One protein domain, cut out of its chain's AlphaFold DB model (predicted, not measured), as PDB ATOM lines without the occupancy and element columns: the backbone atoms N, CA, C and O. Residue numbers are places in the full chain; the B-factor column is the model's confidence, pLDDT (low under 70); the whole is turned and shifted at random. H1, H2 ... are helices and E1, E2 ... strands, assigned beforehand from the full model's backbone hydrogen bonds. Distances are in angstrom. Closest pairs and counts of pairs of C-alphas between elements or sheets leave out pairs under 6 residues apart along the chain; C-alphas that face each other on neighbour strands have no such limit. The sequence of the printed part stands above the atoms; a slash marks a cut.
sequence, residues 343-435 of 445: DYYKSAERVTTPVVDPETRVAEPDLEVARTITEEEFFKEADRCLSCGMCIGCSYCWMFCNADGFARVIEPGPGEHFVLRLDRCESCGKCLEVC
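What this domain is: This is residues 343 to 435 of the 445 residues of the protein "FAD-dependent oxidoreductase" of Rhodothermales bacterium (UniProt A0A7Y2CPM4). Look for little regular structure: a long out-and-back arm with a small head at one end. Residues 343 to 357 run out to H1 near the arm's tip, the backbone folds back through H2, and the head holds H3, the antiparallel hairpin E1 and E2, then H4. The 93 printed residues include four named helices and two named strands, class mixed, with 29 residues in named elements. The whole is extended, radius of gyration of the C-alphas 21.6 A, spanning 69 by 27 by 20 A.

How they stand to each other: H1, residues 358 to 363, and H2, residues 375 to 383, are apart; in both, every O i to N i+4 pair is within hydrogen-bond range. H3, residues 396 to 399, touches H4, residues 430 to 433, closest at the C-alphas of Cys 397 and Cys 431, 4.5 A; both are too short for such pairs. In the hairpin of E1, residues 406 to 408, and E2, residues 418 to 420, directions differ by 153 degrees; find N 407 and O 419, 3.0 A apart, within hydrogen-bond range.

Where its parts are: Find C-alpha 358 at (52.643, -44.129, 6.534), where H1 begins; H2 measures 12.4 A from first to last C-alpha; H4 ends at C-alpha 433, (31.479, -4.853, -8.900).

The domain as a whole: The farthest C-alphas, Ala 363 and Asp 423, are 68.7 A apart. The printed part has no cut, links H1 to H2 and H2 to H3 are long, and no printed residue is under 70 in pLDDT.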
ATOM      1  N   ASP A 343      31.067 -15.514  -7.464       89.81
ATOM      2  CA  ASP A 343      29.852 -15.875  -8.215       89.81
ATOM      3  C   ASP A 343      30.128 -16.107  -9.709       89.81
ATOM      4  O   ASP A 343      29.353 -16.772 -10.398       89.81
ATOM      5  N   TYR A 344      31.240 -15.576 -10.229       89.56
ATOM      6  CA  TYR A 344      31.681 -15.858 -11.593       89.56
ATOM      7  C   TYR A 344      32.164 -17.303 -11.768       89.56
ATOM      8  O   TYR A 344      32.072 -17.862 -12.864       89.56
ATOM      9  N   TYR A 345      32.700 -17.911 -10.710       89.31
ATOM     10  CA  TYR A 345      33.374 -19.198 -10.796       89.31
ATOM     11  C   TYR A 345      32.436 -20.326 -10.381       89.31
ATOM     12  O   TYR A 345      31.693 -20.248  -9.404       89.31
ATOM     13  N   LYS A 346      32.491 -21.433 -11.122       90.25
ATOM     14  CA  LYS A 346      31.753 -22.635 -10.750       90.25
ATOM     15  C   LYS A 346      32.429 -23.286  -9.544       90.25
ATOM     16  O   LYS A 346      33.614 -23.603  -9.600       90.25
ATOM     17  N   SER A 347      31.658 -23.536  -8.487       90.56
ATOM     18  CA  SER A 347      32.146 -24.308  -7.343       90.56
ATOM     19  C   SER A 347      32.564 -25.714  -7.781       90.56
ATOM     20  O   SER A 347      31.827 -26.401  -8.498       90.56
ATOM     21  N   ALA A 348      33.757 -26.120  -7.363       91.19
ATOM     22  CA  ALA A 348      34.350 -27.413  -7.656       91.19
ATOM     23  C   ALA A 348      35.249 -27.837  -6.491       91.19
ATOM     24  O   ALA A 348      35.891 -27.002  -5.851       91.19
ATOM     25  N   GLU A 349      35.296 -29.139  -6.225       91.56
ATOM     26  CA  GLU A 349      36.193 -29.701  -5.220       91.56
ATOM     27  C   GLU A 349      37.635 -29.723  -5.733       91.56
ATOM     28  O   GLU A 349      37.892 -29.881  -6.928       91.56
ATOM     29  N   ARG A 350      38.583 -29.549  -4.809       91.50
ATOM     30  CA  ARG A 350      40.007 -29.713  -5.095       91.50
ATOM     31  C   ARG A 350      40.323 -31.201  -5.229       91.50
ATOM     32  O   ARG A 350      39.949 -31.983  -4.361       91.50
ATOM     33  N   VAL A 351      41.063 -31.564  -6.270       92.44
ATOM     34  CA  VAL A 351      41.669 -32.887  -6.400       92.44
ATOM     35  C   VAL A 351      42.718 -33.062  -5.305       92.44
ATOM     36  O   VAL A 351      43.616 -32.234  -5.141       92.44
ATOM     37  N   THR A 352      42.615 -34.162  -4.567       90.00
ATOM     38  CA  THR A 352      43.617 -34.545  -3.573       90.00
ATOM     39  C   THR A 352      44.742 -35.311  -4.251       90.00
ATOM     40  O   THR A 352      44.504 -36.325  -4.904       90.00
ATOM     41  N   THR A 353      45.974 -34.846  -4.067       87.44
ATOM     42  CA  THR A 353      47.166 -35.562  -4.519       87.44
ATOM     43  C   THR A 353      47.255 -36.918  -3.811       87.44
ATOM     44  O   THR A 353      47.163 -36.954  -2.582       87.44
ATOM     45  N   PRO A 354      47.433 -38.035  -4.535       87.81
ATOM     46  CA  PRO A 354      47.625 -39.335  -3.909       87.81
ATOM     47  C   PRO A 354      48.942 -39.365  -3.127       87.81
ATOM     48  O   PRO A 354      50.006 -39.054  -3.664       87.81
ATOM     49  N   VAL A 355      48.858 -39.776  -1.862       90.62
ATOM     50  CA  VAL A 355      50.005 -39.920  -0.958       90.62
ATOM     51  C   VAL A 355      50.123 -41.381  -0.537       90.62
ATOM     52  O   VAL A 355      49.114 -42.035  -0.266       90.62
ATOM     53  N   VAL A 356      51.347 -41.901  -0.494       92.31
ATOM     54  CA  VAL A 356      51.654 -43.246   0.022       92.31
ATOM     55  C   VAL A 356      51.249 -43.343   1.498       92.31
ATOM     56  O   VAL A 356      51.305 -42.340   2.207       92.31
ATOM     57  N   ASP A 357      50.819 -44.506   1.986       93.38
ATOM     58  CA  ASP A 357      50.446 -44.678   3.393       93.38
ATOM     59  C   ASP A 357      51.674 -44.662   4.334       93.38
ATOM     60  O   ASP A 357      52.781 -44.995   3.906       93.38
ATOM     61  N   PRO A 358      51.512 -44.292   5.619       92.19
ATOM     62  CA  PRO A 358      52.643 -44.129   6.534       92.19
ATOM     63  C   PRO A 358      53.497 -45.385   6.754       92.19
ATOM     64  O   PRO A 358      54.708 -45.259   6.929       92.19
ATOM     65  N   GLU A 359      52.907 -46.586   6.737       92.62
ATOM     66  CA  GLU A 359      53.658 -47.832   6.948       92.62
ATOM     67  C   GLU A 359      54.591 -48.096   5.761       92.62
ATOM     68  O   GLU A 359      55.781 -48.358   5.954       92.62
ATOM     69  N   THR A 360      54.086 -47.920   4.538       93.38
ATOM     70  CA  THR A 360      54.888 -48.034   3.314       93.38
ATOM     71  C   THR A 360      55.969 -46.950   3.235       93.38
ATOM     72  O   THR A 360      57.098 -47.257   2.867       93.38
ATOM     73  N   ARG A 361      55.686 -45.700   3.650       92.25
ATOM     74  CA  ARG A 361      56.691 -44.606   3.689       92.25
ATOM     75  C   ARG A 361      57.921 -44.961   4.532       92.25
ATOM     76  O   ARG A 361      59.029 -44.540   4.207       92.25
ATOM     77  N   VAL A 362      57.719 -45.675   5.642       90.81
ATOM     78  CA  VAL A 362      58.800 -46.101   6.546       90.81
ATOM     79  C   VAL A 362      59.485 -47.368   6.027       90.81
ATOM     80  O   VAL A 362      60.698 -47.496   6.166       90.81
ATOM     81  N   ALA A 363      58.729 -48.290   5.424       91.94
ATOM     82  CA  ALA A 363      59.259 -49.538   4.873       91.94
ATOM     83  C   ALA A 363      60.069 -49.346   3.576       91.94
ATOM     84  O   ALA A 363      60.993 -50.118   3.319       91.94
ATOM     85  N   GLU A 364      59.747 -48.322   2.782       91.88
ATOM     86  CA  GLU A 364      60.408 -47.981   1.518       91.88
ATOM     87  C   GLU A 364      60.935 -46.529   1.557       91.88
ATOM     88  O   GLU A 364      60.289 -45.623   1.027       91.88
ATOM     89  N   PRO A 365      62.104 -46.279   2.184       86.38
ATOM     90  CA  PRO A 365      62.630 -44.932   2.437       86.38
ATOM     91  C   PRO A 365      62.752 -44.008   1.222       86.38
ATOM     92  O   PRO A 365      62.544 -42.804   1.368       86.38
ATOM     93  N   ASP A 366      63.065 -44.570   0.053       85.69
ATOM     94  CA  ASP A 366      63.340 -43.822  -1.182       85.69
ATOM     95  C   ASP A 366      62.089 -43.648  -2.062       85.69
ATOM     96  O   ASP A 366      62.142 -43.015  -3.119       85.69
ATOM     97  N   LEU A 367      60.952 -44.231  -1.664       90.44
ATOM     98  CA  LEU A 367      59.720 -44.160  -2.440       90.44
ATOM     99  C   LEU A 367      59.133 -42.747  -2.378       90.44
ATOM    100  O   LEU A 367      58.828 -42.238  -1.299       90.44
ATOM    101  N   GLU A 368      58.903 -42.144  -3.546       91.00
ATOM    102  CA  GLU A 368      58.253 -40.836  -3.654       91.00
ATOM    103  C   GLU A 368      56.892 -40.830  -2.938       91.00
ATOM    104  O   GLU A 368      55.992 -41.621  -3.247       91.00
ATOM    105  N   VAL A 369      56.753 -39.928  -1.961       89.75
ATOM    106  CA  VAL A 369      55.615 -39.908  -1.029       89.75
ATOM    107  C   VAL A 369      54.353 -39.378  -1.699       89.75
ATOM    108  O   VAL A 369      53.283 -39.968  -1.539       89.75
ATOM    109  N   ALA A 370      54.467 -38.279  -2.444       86.94
ATOM    110  CA  ALA A 370      53.356 -37.630  -3.128       86.94
ATOM    111  C   ALA A 370      53.466 -37.871  -4.633       86.94
ATOM    112  O   ALA A 370      54.426 -37.442  -5.263       86.94
ATOM    113  N   ARG A 371      52.475 -38.544  -5.218       83.56
ATOM    114  CA  ARG A 371      52.476 -38.866  -6.651       83.56
ATOM    115  C   ARG A 371      51.720 -37.814  -7.450       83.56
ATOM    116  O   ARG A 371      50.795 -37.180  -6.955       83.56
ATOM    117  N   THR A 372      52.069 -37.668  -8.721       86.38
ATOM    118  CA  THR A 372      51.375 -36.757  -9.638       86.38
ATOM    119  C   THR A 372      49.909 -37.150  -9.829       86.38
ATOM    120  O   THR A 372      49.585 -38.335  -9.931       86.38
ATOM    121  N   ILE A 373      49.033 -36.151  -9.950       90.19
ATOM    122  CA  ILE A 373      47.643 -36.349 -10.385       90.19
ATOM    123  C   ILE A 373      47.584 -36.816 -11.846       90.19
ATOM    124  O   ILE A 373      48.518 -36.605 -12.624       90.19
ATOM    125  N   THR A 374      46.475 -37.442 -12.230       90.06
ATOM    126  CA  THR A 374      46.234 -37.865 -13.615       90.06
ATOM    127  C   THR A 374      46.030 -36.671 -14.553       90.06
ATOM    128  O   THR A 374      45.723 -35.559 -14.125       90.06
ATOM    129  N   GLU A 375      46.157 -36.895 -15.864       88.69
ATOM    130  CA  GLU A 375      45.872 -35.864 -16.874       88.69
ATOM    131  C   GLU A 375      44.423 -35.351 -16.783       88.69
ATOM    132  O   GLU A 375      44.180 -34.148 -16.850       88.69
ATOM    133  N   GLU A 376      43.458 -36.248 -16.559       91.88
ATOM    134  CA  GLU A 376      42.051 -35.877 -16.375       91.88
ATOM    135  C   GLU A 376      41.866 -34.961 -15.155       91.88
ATOM    136  O   GLU A 376      41.177 -33.943 -15.222       91.88
ATOM    137  N   GLU A 377      42.499 -35.305 -14.035       92.81
ATOM    138  CA  GLU A 377      42.474 -34.497 -12.817       92.81
ATOM    139  C   GLU A 377      43.182 -33.153 -12.989       92.81
ATOM    140  O   GLU A 377      42.701 -32.144 -12.477       92.81
ATOM    141  N   PHE A 378      44.277 -33.108 -13.751       90.81
ATOM    142  CA  PHE A 378      44.952 -31.859 -14.091       90.81
ATOM    143  C   PHE A 378      44.017 -30.894 -14.827       90.81
ATOM    144  O   PHE A 378      43.955 -29.719 -14.467       90.81
ATOM    145  N   PHE A 379      43.250 -31.372 -15.813       90.94
ATOM    146  CA  PHE A 379      42.273 -30.523 -16.501       90.94
ATOM    147  C   PHE A 379      41.139 -30.075 -15.572       90.94
ATOM    148  O   PHE A 379      40.754 -28.910 -15.625       90.94
ATOM    149  N   LYS A 380      40.674 -30.930 -14.649       92.50
ATOM    150  CA  LYS A 380      39.708 -30.518 -13.610       92.50
ATOM    151  C   LYS A 380      40.257 -29.396 -12.727       92.50
ATOM    152  O   LYS A 380      39.533 -28.449 -12.431       92.50
ATOM    153  N   GLU A 381      41.523 -29.487 -12.321       91.94
ATOM    154  CA  GLU A 381      42.210 -28.457 -11.533       91.94
ATOM    155  C   GLU A 381      42.394 -27.150 -12.321       91.94
ATOM    156  O   GLU A 381      42.175 -26.065 -11.776       91.94
ATOM    157  N   ALA A 382      42.747 -27.244 -13.606       90.00
ATOM    158  CA  ALA A 382      42.885 -26.092 -14.492       90.00
ATOM    159  C   ALA A 382      41.540 -25.381 -14.728       90.00
ATOM    160  O   ALA A 382      41.475 -24.155 -14.648       90.00
ATOM    161  N   ASP A 383      40.459 -26.137 -14.934       89.06
ATOM    162  CA  ASP A 383      39.114 -25.603 -15.185       89.06
ATOM    163  C   ASP A 383      38.521 -24.866 -13.976       89.06
ATOM    164  O   ASP A 383      37.679 -23.979 -14.134       89.06
ATOM    165  N   ARG A 384      38.958 -25.206 -12.757       89.94
ATOM    166  CA  ARG A 384      38.551 -24.518 -11.520       89.94
ATOM    167  C   ARG A 384      39.539 -23.435 -11.070       89.94
ATOM    168  O   ARG A 384      39.412 -22.934  -9.949       89.94
ATOM    169  N   CYS A 385      40.554 -23.120 -11.877       87.81
ATOM    170  CA  CYS A 385      41.564 -22.127 -11.531       87.81
ATOM    171  C   CYS A 385      40.930 -20.731 -11.419       87.81
ATOM    172  O   CYS A 385      40.178 -20.292 -12.291       87.81
ATOM    173  N   LEU A 386      41.236 -20.031 -10.326       89.19
ATOM    174  CA  LEU A 386      40.815 -18.649 -10.104       89.19
ATOM    175  C   LEU A 386      41.888 -17.694 -10.636       89.19
ATOM    176  O   LEU A 386      43.067 -18.045 -10.689       89.19
ATOM    177  N   SER A 387      41.504 -16.469 -11.002       87.38
ATOM    178  CA  SER A 387      42.488 -15.465 -11.422       87.38
ATOM    179  C   SER A 387      43.367 -15.007 -10.256       87.38
ATOM    180  O   SER A 387      42.873 -14.759  -9.159       87.38
ATOM    181  N   CYS A 388      44.658 -14.798 -10.523       85.56
ATOM    182  CA  CYS A 388      45.627 -14.231  -9.582       85.56
ATOM    183  C   CYS A 388      45.606 -12.689  -9.524       85.56
ATOM    184  O   CYS A 388      46.615 -12.092  -9.165       85.56
ATOM    185  N   GLY A 389      44.505 -12.035  -9.910       87.31
ATOM    186  CA  GLY A 389      44.396 -10.566  -9.904       87.31
ATOM    187  C   GLY A 389      44.556  -9.919 -11.280       87.31
ATOM    188  O   GLY A 389      44.414  -8.713 -11.437       87.31
ATOM    189  N   MET A 390      44.841 -10.725 -12.301       87.19
ATOM    190  CA  MET A 390      45.088 -10.278 -13.673       87.19
ATOM    191  C   MET A 390      43.790 -10.272 -14.485       87.19
ATOM    192  O   MET A 390      42.899 -11.097 -14.248       87.19
ATOM    193  N   CYS A 391      43.684  -9.384 -15.483       88.19
ATOM    194  CA  CYS A 391      42.532  -9.380 -16.381       88.19
ATOM    195  C   CYS A 391      42.437 -10.723 -17.117       88.19
ATOM    196  O   CYS A 391      43.391 -11.158 -17.751       88.19
ATOM    197  N   ILE A 392      41.267 -11.360 -17.089       89.94
ATOM    198  CA  ILE A 392      41.030 -12.648 -17.769       89.94
ATOM    199  C   ILE A 392      40.302 -12.505 -19.112       89.94
ATOM    200  O   ILE A 392      39.840 -13.486 -19.685       89.94
ATOM    201  N   GLY A 393      40.101 -11.276 -19.596       90.94
ATOM    202  CA  GLY A 393      39.442 -11.046 -20.883       90.94
ATOM    203  C   GLY A 393      37.940 -11.381 -20.927       90.94
ATOM    204  O   GLY A 393      37.360 -11.407 -22.011       90.94
ATOM    205  N   CYS A 394      37.273 -11.566 -19.779       91.88
ATOM    206  CA  CYS A 394      35.849 -11.944 -19.702       91.88
ATOM    207  C   CYS A 394      34.875 -10.914 -20.307       91.88
ATOM    208  O   CYS A 394      33.696 -11.201 -20.479       91.88
ATOM    209  N   SER A 395      35.352  -9.707 -20.637       93.31
ATOM    210  CA  SER A 395      34.585  -8.609 -21.242       93.31
ATOM    211  C   SER A 395      33.478  -7.994 -20.374       93.31
ATOM    212  O   SER A 395      32.804  -7.083 -20.847       93.31
ATOM    213  N   TYR A 396      33.303  -8.396 -19.109       93.12
ATOM    214  CA  TYR A 396      32.230  -7.861 -18.256       93.12
ATOM    215  C   TYR A 396      32.346  -6.344 -18.064       93.12
ATOM    216  O   TYR A 396      31.364  -5.625 -18.230       93.12
ATOM    217  N   CYS A 397      33.552  -5.826 -17.820       91.94
ATOM    218  CA  CYS A 397      33.773  -4.384 -17.685       91.94
ATOM    219  C   CYS A 397      33.328  -3.597 -18.927       91.94
ATOM    220  O   CYS A 397      32.764  -2.516 -18.797       91.94
ATOM    221  N   TRP A 398      33.523  -4.163 -20.119       92.56
ATOM    222  CA  TRP A 398      33.109  -3.567 -21.384       92.56
ATOM    223  C   TRP A 398      31.596  -3.698 -21.608       92.56
ATOM    224  O   TRP A 398      30.955  -2.724 -21.984       92.56
ATOM    225  N   MET A 399      31.008  -4.860 -21.305       93.19
ATOM    226  CA  MET A 399      29.572  -5.123 -21.477       93.19
ATOM    227  C   MET A 399      28.680  -4.278 -20.560       93.19
ATOM    228  O   MET A 399      27.607  -3.858 -20.977       93.19
ATOM    229  N   PHE A 400      29.106  -4.035 -19.318       92.44
ATOM    230  CA  PHE A 400      28.338  -3.256 -18.340       92.44
ATOM    231  C   PHE A 400      28.619  -1.745 -18.406       92.44
ATOM    232  O   PHE A 400      28.019  -0.977 -17.652       92.44
ATOM    233  N   CYS A 401      29.528  -1.293 -19.278       93.69
ATOM    234  CA  CYS A 401      29.874   0.118 -19.390       93.69
ATOM    235  C   CYS A 401      28.994   0.839 -20.419       93.69
ATOM    236  O   CYS A 401      29.193   0.712 -21.624       93.69
ATOM    237  N   ASN A 402      28.070   1.672 -19.937       92.06
ATOM    238  CA  ASN A 402      27.212   2.493 -20.802       92.06
ATOM    239  C   ASN A 402      27.936   3.702 -21.413       92.06
ATOM    240  O   ASN A 402      27.499   4.227 -22.433       92.06
ATOM    241  N   ALA A 403      29.038   4.132 -20.800       92.69
ATOM    242  CA  ALA A 403      29.787   5.320 -21.200       92.69
ATOM    243  C   ALA A 403      30.876   5.031 -22.252       92.69
ATOM    244  O   ALA A 403      31.679   5.900 -22.572       92.69
ATOM    245  N   ASP A 404      30.944   3.798 -22.771       91.62
ATOM    246  CA  ASP A 404      32.017   3.359 -23.671       91.62
ATOM    247  C   ASP A 404      33.419   3.590 -23.050       91.62
ATOM    248  O   ASP A 404      34.390   3.964 -23.700       91.62
ATOM    249  N   GLY A 405      33.536   3.377 -21.741       92.12
ATOM    250  CA  GLY A 405      34.734   3.646 -20.946       92.12
ATOM    251  C   GLY A 405      35.858   2.623 -21.100       92.12
ATOM    252  O   GLY A 405      36.907   2.816 -20.512       92.12
ATOM    253  N   PHE A 406      35.701   1.550 -21.877       92.50
ATOM    254  CA  PHE A 406      36.740   0.525 -22.045       92.50
ATOM    255  C   PHE A 406      37.092   0.304 -23.510       92.50
ATOM    256  O   PHE A 406      36.222   0.354 -24.379       92.50
ATOM    257  N   ALA A 407      38.364   0.011 -23.771       91.00
ATOM    258  CA  ALA A 407      38.853  -0.438 -25.067       91.00
ATOM    259  C   ALA A 407      39.540  -1.802 -24.929       91.00
ATOM    260  O   ALA A 407      40.212  -2.068 -23.932       91.00
ATOM    261  N   ARG A 408      39.372  -2.661 -25.941       91.31
ATOM    262  CA  ARG A 408      40.139  -3.907 -26.068       91.31
ATOM    263  C   ARG A 408      41.552  -3.584 -26.535       91.31
ATOM    264  O   ARG A 408      41.718  -2.804 -27.473       91.31
ATOM    265  N   VAL A 409      42.544  -4.215 -25.920       90.50
ATOM    266  CA  VAL A 409      43.927  -4.153 -26.400       90.50
ATOM    267  C   VAL A 409      44.060  -5.083 -27.608       90.50
ATOM    268  O   VAL A 409      43.574  -6.211 -27.578       90.50
ATOM    269  N   ILE A 410      44.651  -4.585 -28.698       87.00
ATOM    270  CA  ILE A 410      44.740  -5.311 -29.979       87.00
ATOM    271  C   ILE A 410      45.724  -6.487 -29.870       87.00
ATOM    272  O   ILE A 410      45.451  -7.565 -30.388       87.00
ATOM    273  N   GLU A 411      46.819  -6.293 -29.135       85.94
ATOM    274  CA  GLU A 411      47.836  -7.309 -28.844       85.94
ATOM    275  C   GLU A 411      48.079  -7.331 -27.329       85.94
ATOM    276  O   GLU A 411      49.031  -6.719 -26.845       85.94
ATOM    277  N   PRO A 412      47.162  -7.931 -26.548       82.12
ATOM    278  CA  PRO A 412      47.266  -7.893 -25.099       82.12
ATOM    279  C   PRO A 412      48.449  -8.736 -24.627       82.12
ATOM    280  O   PRO A 412      48.602  -9.893 -25.034       82.12
ATOM    281  N   GLY A 413      49.241  -8.180 -23.711       81.25
ATOM    282  CA  GLY A 413      50.093  -8.985 -22.848       81.25
ATOM    283  C   GLY A 413      49.247  -9.884 -21.931       81.25
ATOM    284  O   GLY A 413      48.034  -9.677 -21.790       81.25
ATOM    285  N   PRO A 414      49.853 -10.897 -21.288       81.56
ATOM    286  CA  PRO A 414      49.164 -11.685 -20.273       81.56
ATOM    287  C   PRO A 414      48.549 -10.765 -19.211       81.56
ATOM    288  O   PRO A 414      49.264  -9.983 -18.599       81.56
ATOM    289  N   GLY A 415      47.234 -10.848 -18.992       84.69
ATOM    290  CA  GLY A 415      46.557 -10.037 -17.976       84.69
ATOM    291  C   GLY A 415      46.170  -8.613 -18.382       84.69
ATOM    292  O   GLY A 415      45.622  -7.898 -17.548       84.69
ATOM    293  N   GLU A 416      46.382  -8.204 -19.637       84.50
ATOM    294  CA  GLU A 416      46.215  -6.812 -20.097       84.50
ATOM    295  C   GLU A 416      45.164  -6.683 -21.215       84.50
ATOM    296  O   GLU A 416      45.342  -5.989 -22.211       84.50
ATOM    297  N   HIS A 417      44.039  -7.390 -21.094       90.19
ATOM    298  CA  HIS A 417      43.063  -7.480 -22.188       90.19
ATOM    299  C   HIS A 417      42.249  -6.195 -22.434       90.19
ATOM    300  O   HIS A 417      41.730  -5.999 -23.538       90.19
ATOM    301  N   PHE A 418      42.108  -5.331 -21.425       89.94
ATOM    302  CA  PHE A 418      41.280  -4.125 -21.484       89.94
ATOM    303  C   PHE A 418      41.964  -2.934 -20.813       89.94
ATOM    304  O   PHE A 418      42.605  -3.089 -19.778       89.94
ATOM    305  N   VAL A 419      41.745  -1.741 -21.369       89.06
ATOM    306  CA  VAL A 419      42.203  -0.458 -20.808       89.06
ATOM    307  C   VAL A 419      40.999   0.441 -20.535       89.06
ATOM    308  O   VAL A 419      40.080   0.522 -21.359       89.06
ATOM    309  N   LEU A 420      41.009   1.113 -19.382       88.50
ATOM    310  CA  LEU A 420      40.005   2.107 -19.007       88.50
ATOM    311  C   LEU A 420      40.325   3.466 -19.653       88.50
ATOM    312  O   LEU A 420      41.420   4.004 -19.522       88.50
ATOM    313  N   ARG A 421      39.334   4.039 -20.331       89.94
ATOM    314  CA  ARG A 421      39.334   5.375 -20.930       89.94
ATOM    315  C   ARG A 421      38.729   6.368 -19.944       89.94
ATOM    316  O   ARG A 421      37.512   6.551 -19.899       89.94
ATOM    317  N   LEU A 422      39.585   6.977 -19.124       87.19
ATOM    318  CA  LEU A 422      39.170   7.919 -18.077       87.19
ATOM    319  C   LEU A 422      38.448   9.156 -18.632       87.19
ATOM    320  O   LEU A 422      37.578   9.693 -17.958       87.19
ATOM    321  N   ASP A 423      38.733   9.563 -19.872       91.06
ATOM    322  CA  ASP A 423      38.051  10.662 -20.570       91.06
ATOM    323  C   ASP A 423      36.565  10.384 -20.849       91.06
ATOM    324  O   ASP A 423      35.793  11.316 -21.072       91.06
ATOM    325  N   ARG A 424      36.161   9.109 -20.820       91.88
ATOM    326  CA  ARG A 424      34.775   8.662 -21.015       91.88
ATOM    327  C   ARG A 424      34.141   8.099 -19.748       91.88
ATOM    328  O   ARG A 424      32.968   7.748 -19.758       91.88
ATOM    329  N   CYS A 425      34.903   7.951 -18.670       90.69
ATOM    330  CA  CYS A 425      34.414   7.314 -17.457       90.69
ATOM    331  C   CYS A 425      33.417   8.221 -16.717       90.69
ATOM    332  O   CYS A 425      33.731   9.359 -16.381       90.69
ATOM    333  N   GLU A 426      32.234   7.690 -16.403       91.56
ATOM    334  CA  GLU A 426      31.216   8.371 -15.582       91.56
ATOM    335  C   GLU A 426      31.292   7.995 -14.090       91.56
ATOM    336  O   GLU A 426      30.429   8.375 -13.302       91.56
ATOM    337  N   SER A 427      32.307   7.224 -13.683       89.12
ATOM    338  CA  SER A 427      32.557   6.844 -12.282       89.12
ATOM    339  C   SER A 427      31.394   6.121 -11.582       89.12
ATOM    340  O   SER A 427      31.235   6.215 -10.369       89.12
ATOM    341  N   CYS A 428      30.589   5.351 -12.324       91.75
ATOM    342  CA  CYS A 428      29.457   4.601 -11.761       91.75
ATOM    343  C   CYS A 428      29.858   3.344 -10.965       91.75
ATOM    344  O   CYS A 428      29.009   2.734 -10.325       91.75
ATOM    345  N   GLY A 429      31.119   2.904 -11.056       90.06
ATOM    346  CA  GLY A 429      31.658   1.766 -10.299       90.06
ATOM    347  C   GLY A 429      31.206   0.374 -10.757       90.06
ATOM    348  O   GLY A 429      31.769  -0.616 -10.302       90.06
ATOM    349  N   LYS A 430      30.260   0.251 -11.701       91.19
ATOM    350  CA  LYS A 430      29.687  -1.060 -12.060       91.19
ATOM    351  C   LYS A 430      30.717  -2.071 -12.561       91.19
ATOM    352  O   LYS A 430      30.599  -3.257 -12.274       91.19
ATOM    353  N   CYS A 431      31.725  -1.601 -13.295       91.19
ATOM    354  CA  CYS A 431      32.821  -2.433 -13.788       91.19
ATOM    355  C   CYS A 431      33.666  -3.051 -12.660       91.19
ATOM    356  O   CYS A 431      34.161  -4.160 -12.846       91.19
ATOM    357  N   LEU A 432      33.780  -2.373 -11.510       89.69
ATOM    358  CA  LEU A 432      34.471  -2.871 -10.319       89.69
ATOM    359  C   LEU A 432      33.676  -4.026  -9.697       89.69
ATOM    360  O   LEU A 432      34.216  -5.104  -9.489       89.69
ATOM    361  N   GLU A 433      32.364  -3.838  -9.501       89.50
ATOM    362  CA  GLU A 433      31.479  -4.853  -8.900       89.50
ATOM    363  C   GLU A 433      31.434  -6.165  -9.697       89.50
ATOM    364  O   GLU A 433      31.352  -7.258  -9.135       89.50
ATOM    365  N   VAL A 434      31.447  -6.066 -11.029       90.81
ATOM    366  CA  VAL A 434      31.328  -7.235 -11.915       90.81
ATOM    367  C   VAL A 434      32.679  -7.845 -12.281       90.81
ATOM    368  O   VAL A 434      32.702  -8.815 -13.034       90.81
ATOM    369  N   CYS A 435      33.804  -7.292 -11.816       91.56
ATOM    370  CA  CYS A 435      35.126  -7.813 -12.147       91.56
ATOM    371  C   CYS A 435      35.353  -9.174 -11.460       91.56
ATOM    372  O   CYS A 435      35.447  -9.223 -10.236       91.56
TER     373      CYS A 435